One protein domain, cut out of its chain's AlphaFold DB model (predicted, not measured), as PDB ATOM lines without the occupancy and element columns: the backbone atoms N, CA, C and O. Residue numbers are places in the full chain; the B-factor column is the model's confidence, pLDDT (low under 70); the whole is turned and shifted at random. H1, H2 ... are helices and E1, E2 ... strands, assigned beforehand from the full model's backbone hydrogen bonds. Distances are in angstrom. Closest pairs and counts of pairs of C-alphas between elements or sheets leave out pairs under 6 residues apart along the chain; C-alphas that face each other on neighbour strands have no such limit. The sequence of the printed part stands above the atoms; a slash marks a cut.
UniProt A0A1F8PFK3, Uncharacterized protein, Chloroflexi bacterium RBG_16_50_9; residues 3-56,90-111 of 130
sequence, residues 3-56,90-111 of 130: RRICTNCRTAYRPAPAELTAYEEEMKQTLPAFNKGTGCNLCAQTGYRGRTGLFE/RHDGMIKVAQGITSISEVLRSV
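This is residues 3 to 56 and 90 to 111 of the 130 residues of an uncharacterized protein of Chloroflexi bacterium RBG_16_50_9 (UniProt A0A1F8PFK3). Three short helices cluster toward one end of the domain, H2 and H3 as a hairpin with H1 crossing them. Beyond them are two small two-stranded sheets, E2 with E3 and E1 with E4, and residues 38 to 47 between E3 and E4 loop out at the other end. The 76 printed residues include four strands and three helices, in the order E1, E2, H1, E3, E4, H2, H3; both sheets are antiparallel and the class is mixed, helices and strands. The whole is compact, with a radius of gyration of the C-alphas of 11.8 A and spans of 36 by 26 by 18 A.

E1, residues 3 to 5, begins at C-alpha 3 (188.667, 213.092, 221.441) and is 6.6 A long. E2 is residues 10 to 13, 9.5 A. H1 is residues 17 to 27, 15.3 A. E3 is residues 34 to 37, 10.6 A, and E4 residues 48 to 52, 11.2 A. H2 is residues 90 to 98, 12.5 A. H3, residues 104 to 110, is 10.0 A and ends at C-alpha 110 (195.955, 207.243, 223.880).

E1 and E4 are antiparallel at 126 degrees, with N 49 and O 4 2.8 A apart, within hydrogen-bond range. E2 and E3 are antiparallel at 135 degrees, with N 11 and O 36 at 2.8 A. The closest C-alphas of E1 and E3, Ile 5 and Gly 37, are 5.6 A apart. H2 and H3, a helical hairpin, touch at a shallow tilt of 31 degrees, opposite ways; their closest C-alphas, Gly 93 and Val 107, are 5.6 A apart. H1 touches H2, closest at C-alphas Glu 26 and His 91, 6.4 A, only just about perpendicular at 71 degrees. H1 and H3 only just touch, with 3 pairs of C-alphas within 8 A, the closest Glu 19 and Ile 104 at 6.3 A, about perpendicular at 78 degrees. The helix packing is mostly crossed, only just, with 1 of these 3 pairs at a shallow tilt. H1, H2 and H3 have every O i to N i+4 pair within hydrogen-bond range.

The C-alphas farthest apart, Lys 28 and Asn 41, are 36.3 A apart. Residues 57 to 89 are not printed, and C-alphas 56 and 90 are 8.6 A apart across the cut. Of the links printed whole, none is long. No printed residue is under 70 in pLDDT.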
ATOM      1  N   ARG A   3     189.516 212.039 222.008       98.19
ATOM      2  CA  ARG A   3     188.667 213.092 221.441       98.19
ATOM      3  C   ARG A   3     187.664 212.509 220.447       98.19
ATOM      4  O   ARG A   3     187.959 211.564 219.729       98.19
ATOM      5  N   ARG A   4     186.469 213.096 220.384       98.62
ATOM      6  CA  ARG A   4     185.443 212.711 219.405       98.62
ATOM      7  C   ARG A   4     185.576 213.543 218.141       98.62
ATOM      8  O   ARG A   4     185.780 214.753 218.232       98.62
ATOM      9  N   ILE A   5     185.429 212.921 216.976       98.69
ATOM     10  CA  ILE A   5     185.376 213.632 215.696       98.69
ATOM     11  C   ILE A   5     184.208 214.618 215.737       98.69
ATOM     12  O   ILE A   5     183.098 214.281 216.153       98.69
ATOM     13  N   CYS A   6     184.460 215.858 215.323       98.62
ATOM     14  CA  CYS A   6     183.415 216.868 215.239       98.62
ATOM     15  C   CYS A   6     182.373 216.453 214.194       98.62
ATOM     16  O   CYS A   6     182.701 216.280 213.023       98.62
ATOM     17  N   THR A   7     181.108 216.354 214.598       97.69
ATOM     18  CA  THR A   7     180.004 215.944 213.716       97.69
ATOM     19  C   THR A   7     179.701 216.956 212.608       97.69
ATOM     20  O   THR A   7     179.193 216.558 211.569       97.69
ATOM     21  N   ASN A   8     180.049 218.235 212.796       98.31
ATOM     22  CA  ASN A   8     179.769 219.307 211.828       98.31
ATOM     23  C   ASN A   8     180.749 219.350 210.650       98.31
ATOM     24  O   ASN A   8     180.394 219.816 209.576       98.31
ATOM     25  N   CYS A   9     181.988 218.904 210.851       98.31
ATOM     26  CA  CYS A   9     183.032 218.925 209.822       98.31
ATOM     27  C   CYS A   9     183.585 217.521 209.547       98.31
ATOM     28  O   CYS A   9     184.743 217.370 209.153       98.31
ATOM     29  N   ARG A  10     182.794 216.483 209.843       98.06
ATOM     30  CA  ARG A  10     183.166 215.088 209.607       98.06
ATOM     31  C   ARG A  10     183.159 214.812 208.109       98.06
ATOM     32  O   ARG A  10     182.182 215.110 207.431       98.06
ATOM     33  N   THR A  11     184.220 214.190 207.621       97.75
ATOM     34  CA  THR A  11     184.335 213.749 206.234       97.75
ATOM     35  C   THR A  11     184.977 212.371 206.152       97.75
ATOM     36  O   THR A  11     185.740 211.976 207.044       97.75
ATOM     37  N   ALA A  12     184.673 211.660 205.068       97.12
ATOM     38  CA  ALA A  12     185.327 210.407 204.739       97.12
ATOM     39  C   ALA A  12     186.797 210.660 204.368       97.12
ATOM     40  O   ALA A  12     187.136 211.643 203.705       97.12
ATOM     41  N   TYR A  13     187.687 209.772 204.792       95.31
ATOM     42  CA  TYR A  13     189.087 209.785 204.390       95.31
ATOM     43  C   TYR A  13     189.652 208.369 204.327       95.31
ATOM     44  O   TYR A  13     189.076 207.422 204.869       95.31
ATOM     45  N   ARG A  14     190.813 208.253 203.682       95.00
ATOM     46  CA  ARG A  14     191.638 207.050 203.707       95.00
ATOM     47  C   ARG A  14     192.805 207.262 204.683       95.00
ATOM     48  O   ARG A  14     193.541 208.234 204.493       95.00
ATOM     49  N   PRO A  15     192.959 206.422 205.722       95.62
ATOM     50  CA  PRO A  15     194.079 206.502 206.654       95.62
ATOM     51  C   PRO A  15     195.431 206.284 205.984       95.62
ATOM     52  O   PRO A  15     195.515 205.715 204.892       95.62
ATOM     53  N   ALA A  16     196.494 206.713 206.663       95.56
ATOM     54  CA  ALA A  16     197.849 206.360 206.257       95.56
ATOM     55  C   ALA A  16     198.043 204.830 206.334       95.56
ATOM     56  O   ALA A  16     197.413 204.197 207.184       95.56
ATOM     57  N   PRO A  17     198.931 204.228 205.517       95.56
ATOM     58  CA  PRO A  17     199.116 202.774 205.492       95.56
ATOM     59  C   PRO A  17     199.336 202.151 206.876       95.56
ATOM     60  O   PRO A  17     198.668 201.186 207.213       95.56
ATOM     61  N   ALA A  18     200.176 202.760 207.721       94.69
ATOM     62  CA  ALA A  18     200.435 202.263 209.075       94.69
ATOM     63  C   ALA A  18     199.194 202.291 209.990       94.69
ATOM     64  O   ALA A  18     198.992 201.379 210.787       94.69
ATOM     65  N   GLU A  19     198.348 203.320 209.876       95.38
ATOM     66  CA  GLU A  19     197.091 203.394 210.631       95.38
ATOM     67  C   GLU A  19     196.094 202.343 210.143       95.38
ATOM     68  O   GLU A  19     195.422 201.708 210.954       95.38
ATOM     69  N   LEU A  20     196.016 202.152 208.824       95.94
ATOM     70  CA  LEU A  20     195.150 201.152 208.215       95.94
ATOM     71  C   LEU A  20     195.555 199.740 208.651       95.94
ATOM     72  O   LEU A  20     194.705 199.000 209.137       95.94
ATOM     73  N   THR A  21     196.848 199.412 208.579       95.56
ATOM     74  CA  THR A  21     197.391 198.139 209.074       95.56
ATOM     75  C   THR A  21     197.066 197.934 210.550       95.56
ATOM     76  O   THR A  21     196.547 196.884 210.914       95.56
ATOM     77  N   ALA A  22     197.271 198.948 211.399       94.44
ATOM     78  CA  ALA A  22     196.952 198.841 212.824       94.44
ATOM     79  C   ALA A  22     195.459 198.567 213.086       94.44
ATOM     80  O   ALA A  22     195.118 197.843 214.021       94.44
ATOM     81  N   TYR A  23     194.564 199.140 212.277       96.56
ATOM     82  CA  TYR A  23     193.131 198.866 212.366       96.56
ATOM     83  C   TYR A  23     192.793 197.440 211.906       96.56
ATOM     84  O   TYR A  23     192.091 196.719 212.614       96.56
ATOM     85  N   GLU A  24     193.298 197.021 210.745       96.19
ATOM     86  CA  GLU A  24     193.024 195.703 210.160       96.19
ATOM     87  C   GLU A  24     193.581 194.564 211.028       96.19
ATOM     88  O   GLU A  24     192.920 193.541 211.214       96.19
ATOM     89  N   GLU A  25     194.757 194.753 211.628       95.31
ATOM     90  CA  GLU A  25     195.357 193.792 212.554       95.31
ATOM     91  C   GLU A  25     194.526 193.604 213.825       95.31
ATOM     92  O   GLU A  25     194.373 192.466 214.276       95.31
ATOM     93  N   GLU A  26     193.987 194.687 214.391       95.38
ATOM     94  CA  GLU A  26     193.184 194.637 215.618       95.38
ATOM     95  C   GLU A  26     191.767 194.112 215.353       95.38
ATOM     96  O   GLU A  26     191.248 193.314 216.131       95.38
ATOM     97  N   MET A  27     191.133 194.561 214.267       96.12
ATOM     98  CA  MET A  27     189.714 194.298 214.000       96.12
ATOM     99  C   MET A  27     189.469 193.098 213.088       96.12
ATOM    100  O   MET A  27     188.324 192.674 212.955       96.12
ATOM    101  N   LYS A  28     190.512 192.566 212.438       96.19
ATOM    102  CA  LYS A  28     190.422 191.466 211.460       96.19
ATOM    103  C   LYS A  28     189.395 191.722 210.348       96.19
ATOM    104  O   LYS A  28     188.803 190.792 209.812       96.19
ATOM    105  N   GLN A  29     189.192 192.991 209.998       93.94
ATOM    106  CA  GLN A  29     188.254 193.437 208.972       93.94
ATOM    107  C   GLN A  29     188.759 194.720 208.315       93.94
ATOM    108  O   GLN A  29     189.523 195.479 208.915       93.94
ATOM    109  N   THR A  30     188.259 195.000 207.117       93.75
ATOM    110  CA  THR A  30     188.475 196.268 206.419       93.75
ATOM    111  C   THR A  30     187.244 197.163 206.549       93.75
ATOM    112  O   THR A  30     186.139 196.701 206.842       93.75
ATOM    113  N   LEU A  31     187.426 198.467 206.341       92.31
ATOM    114  CA  LEU A  31     186.322 199.417 206.212       92.31
ATOM    115  C   LEU A  31     186.414 200.139 204.868       92.31
ATOM    116  O   LEU A  31     187.517 200.489 204.446       92.31
ATOM    117  N   PRO A  32     185.274 200.425 204.215       90.31
ATOM    118  CA  PRO A  32     185.271 201.132 202.935       90.31
ATOM    119  C   PRO A  32     185.768 202.578 203.069       90.31
ATOM    120  O   PRO A  32     186.362 203.121 202.140       90.31
ATOM    121  N   ALA A  33     185.535 203.204 204.224       93.56
ATOM    122  CA  ALA A  33     185.991 204.551 204.532       93.56
ATOM    123  C   ALA A  33     186.117 204.759 206.045       93.56
ATOM    124  O   ALA A  33     185.411 204.133 206.836       93.56
ATOM    125  N   PHE A  34     186.982 205.697 206.431       97.88
ATOM    126  CA  PHE A  34     187.146 206.157 207.808       97.88
ATOM    127  C   PHE A  34     186.698 207.610 207.930       97.88
ATOM    128  O   PHE A  34     186.561 208.309 206.929       97.88
ATOM    129  N   ASN A  35     186.483 208.088 209.154       98.19
ATOM    130  CA  ASN A  35     186.030 209.454 209.404       98.19
ATOM    131  C   ASN A  35     187.134 210.314 210.027       98.19
ATOM    132  O   ASN A  35     187.819 209.882 210.953       98.19
ATOM    133  N   LYS A  36     187.259 211.560 209.566       97.88
ATOM    134  CA  LYS A  36     188.072 212.605 210.209       97.88
ATOM    135  C   LYS A  36     187.311 213.924 210.249       97.88
ATOM    136  O   LYS A  36     186.388 214.129 209.467       97.88
ATOM    137  N   GLY A  37     187.706 214.830 211.136       98.19
ATOM    138  CA  GLY A  37     187.233 216.212 211.098       98.19
ATOM    139  C   GLY A  37     188.165 217.084 210.261       98.19
ATOM    140  O   GLY A  37     189.373 217.034 210.470       98.19
ATOM    141  N   THR A  38     187.630 217.896 209.349       98.00
ATOM    142  CA  THR A  38     188.431 218.858 208.563       98.00
ATOM    143  C   THR A  38     188.801 220.124 209.336       98.00
ATOM    144  O   THR A  38     189.764 220.786 208.971       98.00
ATOM    145  N   GLY A  39     188.061 220.441 210.403       98.19
ATOM    146  CA  GLY A  39     188.170 221.707 211.128       98.19
ATOM    147  C   GLY A  39     187.035 222.664 210.753       98.19
ATOM    148  O   GLY A  39     186.661 222.793 209.592       98.19
ATOM    149  N   CYS A  40     186.416 223.278 211.762       98.56
ATOM    150  CA  CYS A  40     185.420 224.336 211.593       98.56
ATOM    151  C   CYS A  40     185.345 225.203 212.856       98.56
ATOM    152  O   CYS A  40     185.900 224.853 213.903       98.56
ATOM    153  N   ASN A  41     184.590 226.300 212.796       98.25
ATOM    154  CA  ASN A  41     184.423 227.224 213.924       98.25
ATOM    155  C   ASN A  41     183.842 226.535 215.171       98.25
ATOM    156  O   ASN A  41     184.258 226.811 216.292       98.25
ATOM    157  N   LEU A  42     182.949 225.558 214.985       97.94
ATOM    158  CA  LEU A  42     182.303 224.826 216.079       97.94
ATOM    159  C   LEU A  42     183.234 223.878 216.845       97.94
ATOM    160  O   LEU A  42     182.868 223.426 217.931       97.94
ATOM    161  N   CYS A  43     184.396 223.539 216.286       98.38
ATOM    162  CA  CYS A  43     185.424 222.735 216.946       98.38
ATOM    163  C   CYS A  43     186.751 223.486 217.100       98.38
ATOM    164  O   CYS A  43     187.785 222.843 217.285       98.38
ATOM    165  N   ALA A  44     186.732 224.821 216.987       98.00
ATOM    166  CA  ALA A  44     187.925 225.669 217.017       98.00
ATOM    167  C   ALA A  44     189.024 225.183 216.051       98.00
ATOM    168  O   ALA A  44     190.192 225.095 216.411       98.00
ATOM    169  N   GLN A  45     188.623 224.789 214.836       98.12
ATOM    170  CA  GLN A  45     189.506 224.292 213.772       98.12
ATOM    171  C   GLN A  45     190.309 223.021 214.115       98.12
ATOM    172  O   GLN A  45     191.197 222.626 213.371       98.12
ATOM    173  N   THR A  46     189.972 222.311 215.197       97.88
ATOM    174  CA  THR A  46     190.716 221.103 215.607       97.88
ATOM    175  C   THR A  46     190.290 219.831 214.876       97.88
ATOM    176  O   THR A  46     191.008 218.836 214.900       97.88
ATOM    177  N   GLY A  47     189.080 219.821 214.305       98.19
ATOM    178  CA  GLY A  47     188.436 218.610 213.787       98.19
ATOM    179  C   GLY A  47     187.792 217.724 214.865       98.19
ATOM    180  O   GLY A  47     187.125 216.746 214.525       98.19
ATOM    181  N   TYR A  48     187.896 218.085 216.148       98.50
ATOM    182  CA  TYR A  48     187.377 217.294 217.267       98.50
ATOM    183  C   TYR A  48     186.488 218.121 218.204       98.50
ATOM    184  O   TYR A  48     186.772 219.279 218.492       98.50
ATOM    185  N   ARG A  49     185.410 217.531 218.728       98.12
ATOM    186  CA  ARG A  49     184.532 218.192 219.704       98.12
ATOM    187  C   ARG A  49     184.025 217.199 220.743       98.12
ATOM    188  O   ARG A  49     183.295 216.268 220.420       98.12
ATOM    189  N   GLY A  50     184.377 217.439 222.004       97.69
ATOM    190  CA  GLY A  50     184.083 216.526 223.107       97.69
ATOM    191  C   GLY A  50     185.043 215.336 223.163       97.69
ATOM    192  O   GLY A  50     186.003 215.233 222.395       97.69
ATOM    193  N   ARG A  51     184.801 214.442 224.120       98.12
ATOM    194  CA  ARG A  51     185.650 213.281 224.396       98.12
ATOM    195  C   ARG A  51     184.801 212.052 224.717       98.12
ATOM    196  O   ARG A  51     183.630 212.189 225.057       98.12
ATOM    197  N   THR A  52     185.382 210.866 224.569       97.75
ATOM    198  CA  THR A  52     184.768 209.588 224.950       97.75
ATOM    199  C   THR A  52     185.780 208.693 225.658       97.75
ATOM    200  O   THR A  52     186.985 208.740 225.380       97.75
ATOM    201  N   GLY A  53     185.298 207.885 226.599       96.88
ATOM    202  CA  GLY A  53     186.109 206.876 227.271       96.88
ATOM    203  C   GLY A  53     186.499 205.748 226.320       96.88
ATOM    204  O   GLY A  53     185.754 205.443 225.385       96.88
ATOM    205  N   LEU A  54     187.665 205.158 226.574       96.88
ATOM    206  CA  LEU A  54     188.017 203.828 226.091       96.88
ATOM    207  C   LEU A  54     188.064 202.918 227.313       96.88
ATOM    208  O   LEU A  54     188.614 203.338 228.335       96.88
ATOM    209  N   PHE A  55     187.468 201.738 227.224       95.38
ATOM    210  CA  PHE A  55     187.233 200.880 228.378       95.38
ATOM    211  C   PHE A  55     187.816 199.487 228.160       95.38
ATOM    212  O   PHE A  55     187.747 198.926 227.073       95.38
ATOM    213  N   GLU A  56     188.380 198.945 229.231       93.94
ATOM    214  CA  GLU A  56     188.775 197.548 229.377       93.94
ATOM    215  C   GLU A  56     188.256 197.135 230.753       93.94
ATOM    216  O   GLU A  56     188.649 197.729 231.759       93.94
ATOM    217  N   ARG A  90     192.328 198.967 223.276       95.75
ATOM    218  CA  ARG A  90     192.623 199.243 221.864       95.75
ATOM    219  C   ARG A  90     191.467 198.767 220.987       95.75
ATOM    220  O   ARG A  90     191.017 199.540 220.146       95.75
ATOM    221  N   HIS A  91     190.957 197.562 221.229       96.56
ATOM    222  CA  HIS A  91     189.830 196.979 220.509       96.56
ATOM    223  C   HIS A  91     188.562 197.833 220.648       96.56
ATOM    224  O   HIS A  91     187.963 198.215 219.646       96.56
ATOM    225  N   ASP A  92     188.207 198.247 221.871       97.88
ATOM    226  CA  ASP A  92     187.100 199.189 222.111       97.88
ATOM    227  C   ASP A  92     187.305 200.526 221.367       97.88
ATOM    228  O   ASP A  92     186.378 201.084 220.771       97.88
ATOM    229  N   GLY A  93     188.543 201.024 221.328       97.75
ATOM    230  CA  GLY A  93     188.910 202.181 220.516       97.75
ATOM    231  C   GLY A  93     188.657 201.977 219.025       97.75
ATOM    232  O   GLY A  93     188.049 202.840 218.391       97.75
ATOM    233  N   MET A  94     189.073 200.843 218.464       97.62
ATOM    234  CA  MET A  94     188.891 200.543 217.041       97.62
ATOM    235  C   MET A  94     187.419 200.290 216.675       97.62
ATOM    236  O   MET A  94     186.981 200.726 215.609       97.62
ATOM    237  N   ILE A  95     186.607 199.727 217.576       97.88
ATOM    238  CA  ILE A  95     185.143 199.682 217.415       97.88
ATOM    239  C   ILE A  95     184.578 201.104 217.269       97.88
ATOM    240  O   ILE A  95     183.797 201.386 216.357       97.88
ATOM    241  N   LYS A  96     185.018 202.047 218.111       98.38
ATOM    242  CA  LYS A  96     184.593 203.457 218.035       98.38
ATOM    243  C   LYS A  96     185.103 204.171 216.781       98.38
ATOM    244  O   LYS A  96     184.444 205.100 216.304       98.38
ATOM    245  N   VAL A  97     186.244 203.753 216.231       98.25
ATOM    246  CA  VAL A  97     186.715 204.202 214.911       98.25
ATOM    247  C   VAL A  97     185.756 203.735 213.821       98.25
ATOM    248  O   VAL A  97     185.325 204.556 213.010       98.25
ATOM    249  N   ALA A  98     185.363 202.459 213.834       97.81
ATOM    250  CA  ALA A  98     184.414 201.906 212.867       97.81
ATOM    251  C   ALA A  98     183.049 202.607 212.918       97.81
ATOM    252  O   ALA A  98     182.426 202.853 211.889       97.81
ATOM    253  N   GLN A  99     182.625 203.029 214.110       97.44
ATOM    254  CA  GLN A  99     181.415 203.832 214.327       97.44
ATOM    255  C   GLN A  99     181.577 205.317 213.932       97.44
ATOM    256  O   GLN A  99     180.626 206.097 214.017       97.44
ATOM    257  N   GLY A 100     182.776 205.752 213.531       97.44
ATOM    258  CA  GLY A 100     183.069 207.140 213.167       97.44
ATOM    259  C   GLY A 100     183.037 208.123 214.341       97.44
ATOM    260  O   GLY A 100     182.816 209.318 214.125       97.44
ATOM    261  N   ILE A 101     183.217 207.637 215.574       98.38
ATOM    262  CA  ILE A 101     183.195 208.443 216.803       98.38
ATOM    263  C   ILE A 101     184.556 209.100 217.051       98.38
ATOM    264  O   ILE A 101     184.609 210.255 217.470       98.38
ATOM    265  N   THR A 102     185.648 208.377 216.807       98.38
ATOM    266  CA  THR A 102     187.041 208.827 216.980       98.38
ATOM    267  C   THR A 102     187.877 208.434 215.758       98.38
ATOM    268  O   THR A 102     187.402 207.696 214.898       98.38
ATOM    269  N   SER A 103     189.107 208.935 215.661       97.69
ATOM    270  CA  SER A 103     190.073 208.549 214.627       97.69
ATOM    271  C   SER A 103     191.026 207.457 215.122       97.69
ATOM    272  O   SER A 103     191.216 207.296 216.333       97.69
ATOM    273  N   ILE A 104     191.659 206.736 214.189       97.12
ATOM    274  CA  ILE A 104     192.709 205.751 214.503       97.12
ATOM    275  C   ILE A 104     193.849 206.432 215.267       97.12
ATOM    276  O   ILE A 104     194.285 205.934 216.304       97.12
ATOM    277  N   SER A 105     194.264 207.618 214.815       95.69
ATOM    278  CA  SER A 105     195.341 208.395 215.434       95.69
ATOM    279  C   SER A 105     195.072 208.690 216.912       95.69
ATOM    280  O   SER A 105     195.979 208.601 217.735       95.69
ATOM    281  N   GLU A 106     193.826 209.010 217.275       97.06
ATOM    282  CA  GLU A 106     193.455 209.254 218.675       97.06
ATOM    283  C   GLU A 106     193.563 207.994 219.539       97.06
ATOM    284  O   GLU A 106     194.021 208.080 220.681       97.06
ATOM    285  N   VAL A 107     193.169 206.834 219.003       97.12
ATOM    286  CA  VAL A 107     193.278 205.546 219.705       97.12
ATOM    287  C   VAL A 107     194.746 205.183 219.906       97.12
ATOM    288  O   VAL A 107     195.158 204.949 221.040       97.12
ATOM    289  N   LEU A 108     195.553 205.218 218.841       94.44
ATOM    290  CA  LEU A 108     196.976 204.865 218.896       94.44
ATOM    291  C   LEU A 108     197.782 205.797 219.809       94.44
ATOM    292  O   LEU A 108     198.693 205.350 220.497       94.44
ATOM    293  N   ARG A 109     197.424 207.086 219.866       93.38
ATOM    294  CA  ARG A 109     198.056 208.054 220.773       93.38
ATOM    295  C   ARG A 109     197.703 207.818 222.241       93.38
ATOM    296  O   ARG A 109     198.496 208.158 223.113       93.38
ATOM    297  N   SER A 110     196.501 207.312 222.517       92.75
ATOM    298  CA  SER A 110     195.955 207.243 223.880       92.75
ATOM    299  C   SER A 110     196.084 205.868 224.526       92.75
ATOM    300  O   SER A 110     196.001 205.774 225.749       92.75
ATOM    301  N   VAL A 111     196.260 204.809 223.731       90.19
ATOM    302  CA  VAL A 111     196.395 203.432 224.213       90.19
ATOM    303  C   VAL A 111     197.825 202.957 223.997       90.19
ATOM    304  O   VAL A 111     198.219 202.590 222.890       90.19
TER     305      VAL A 111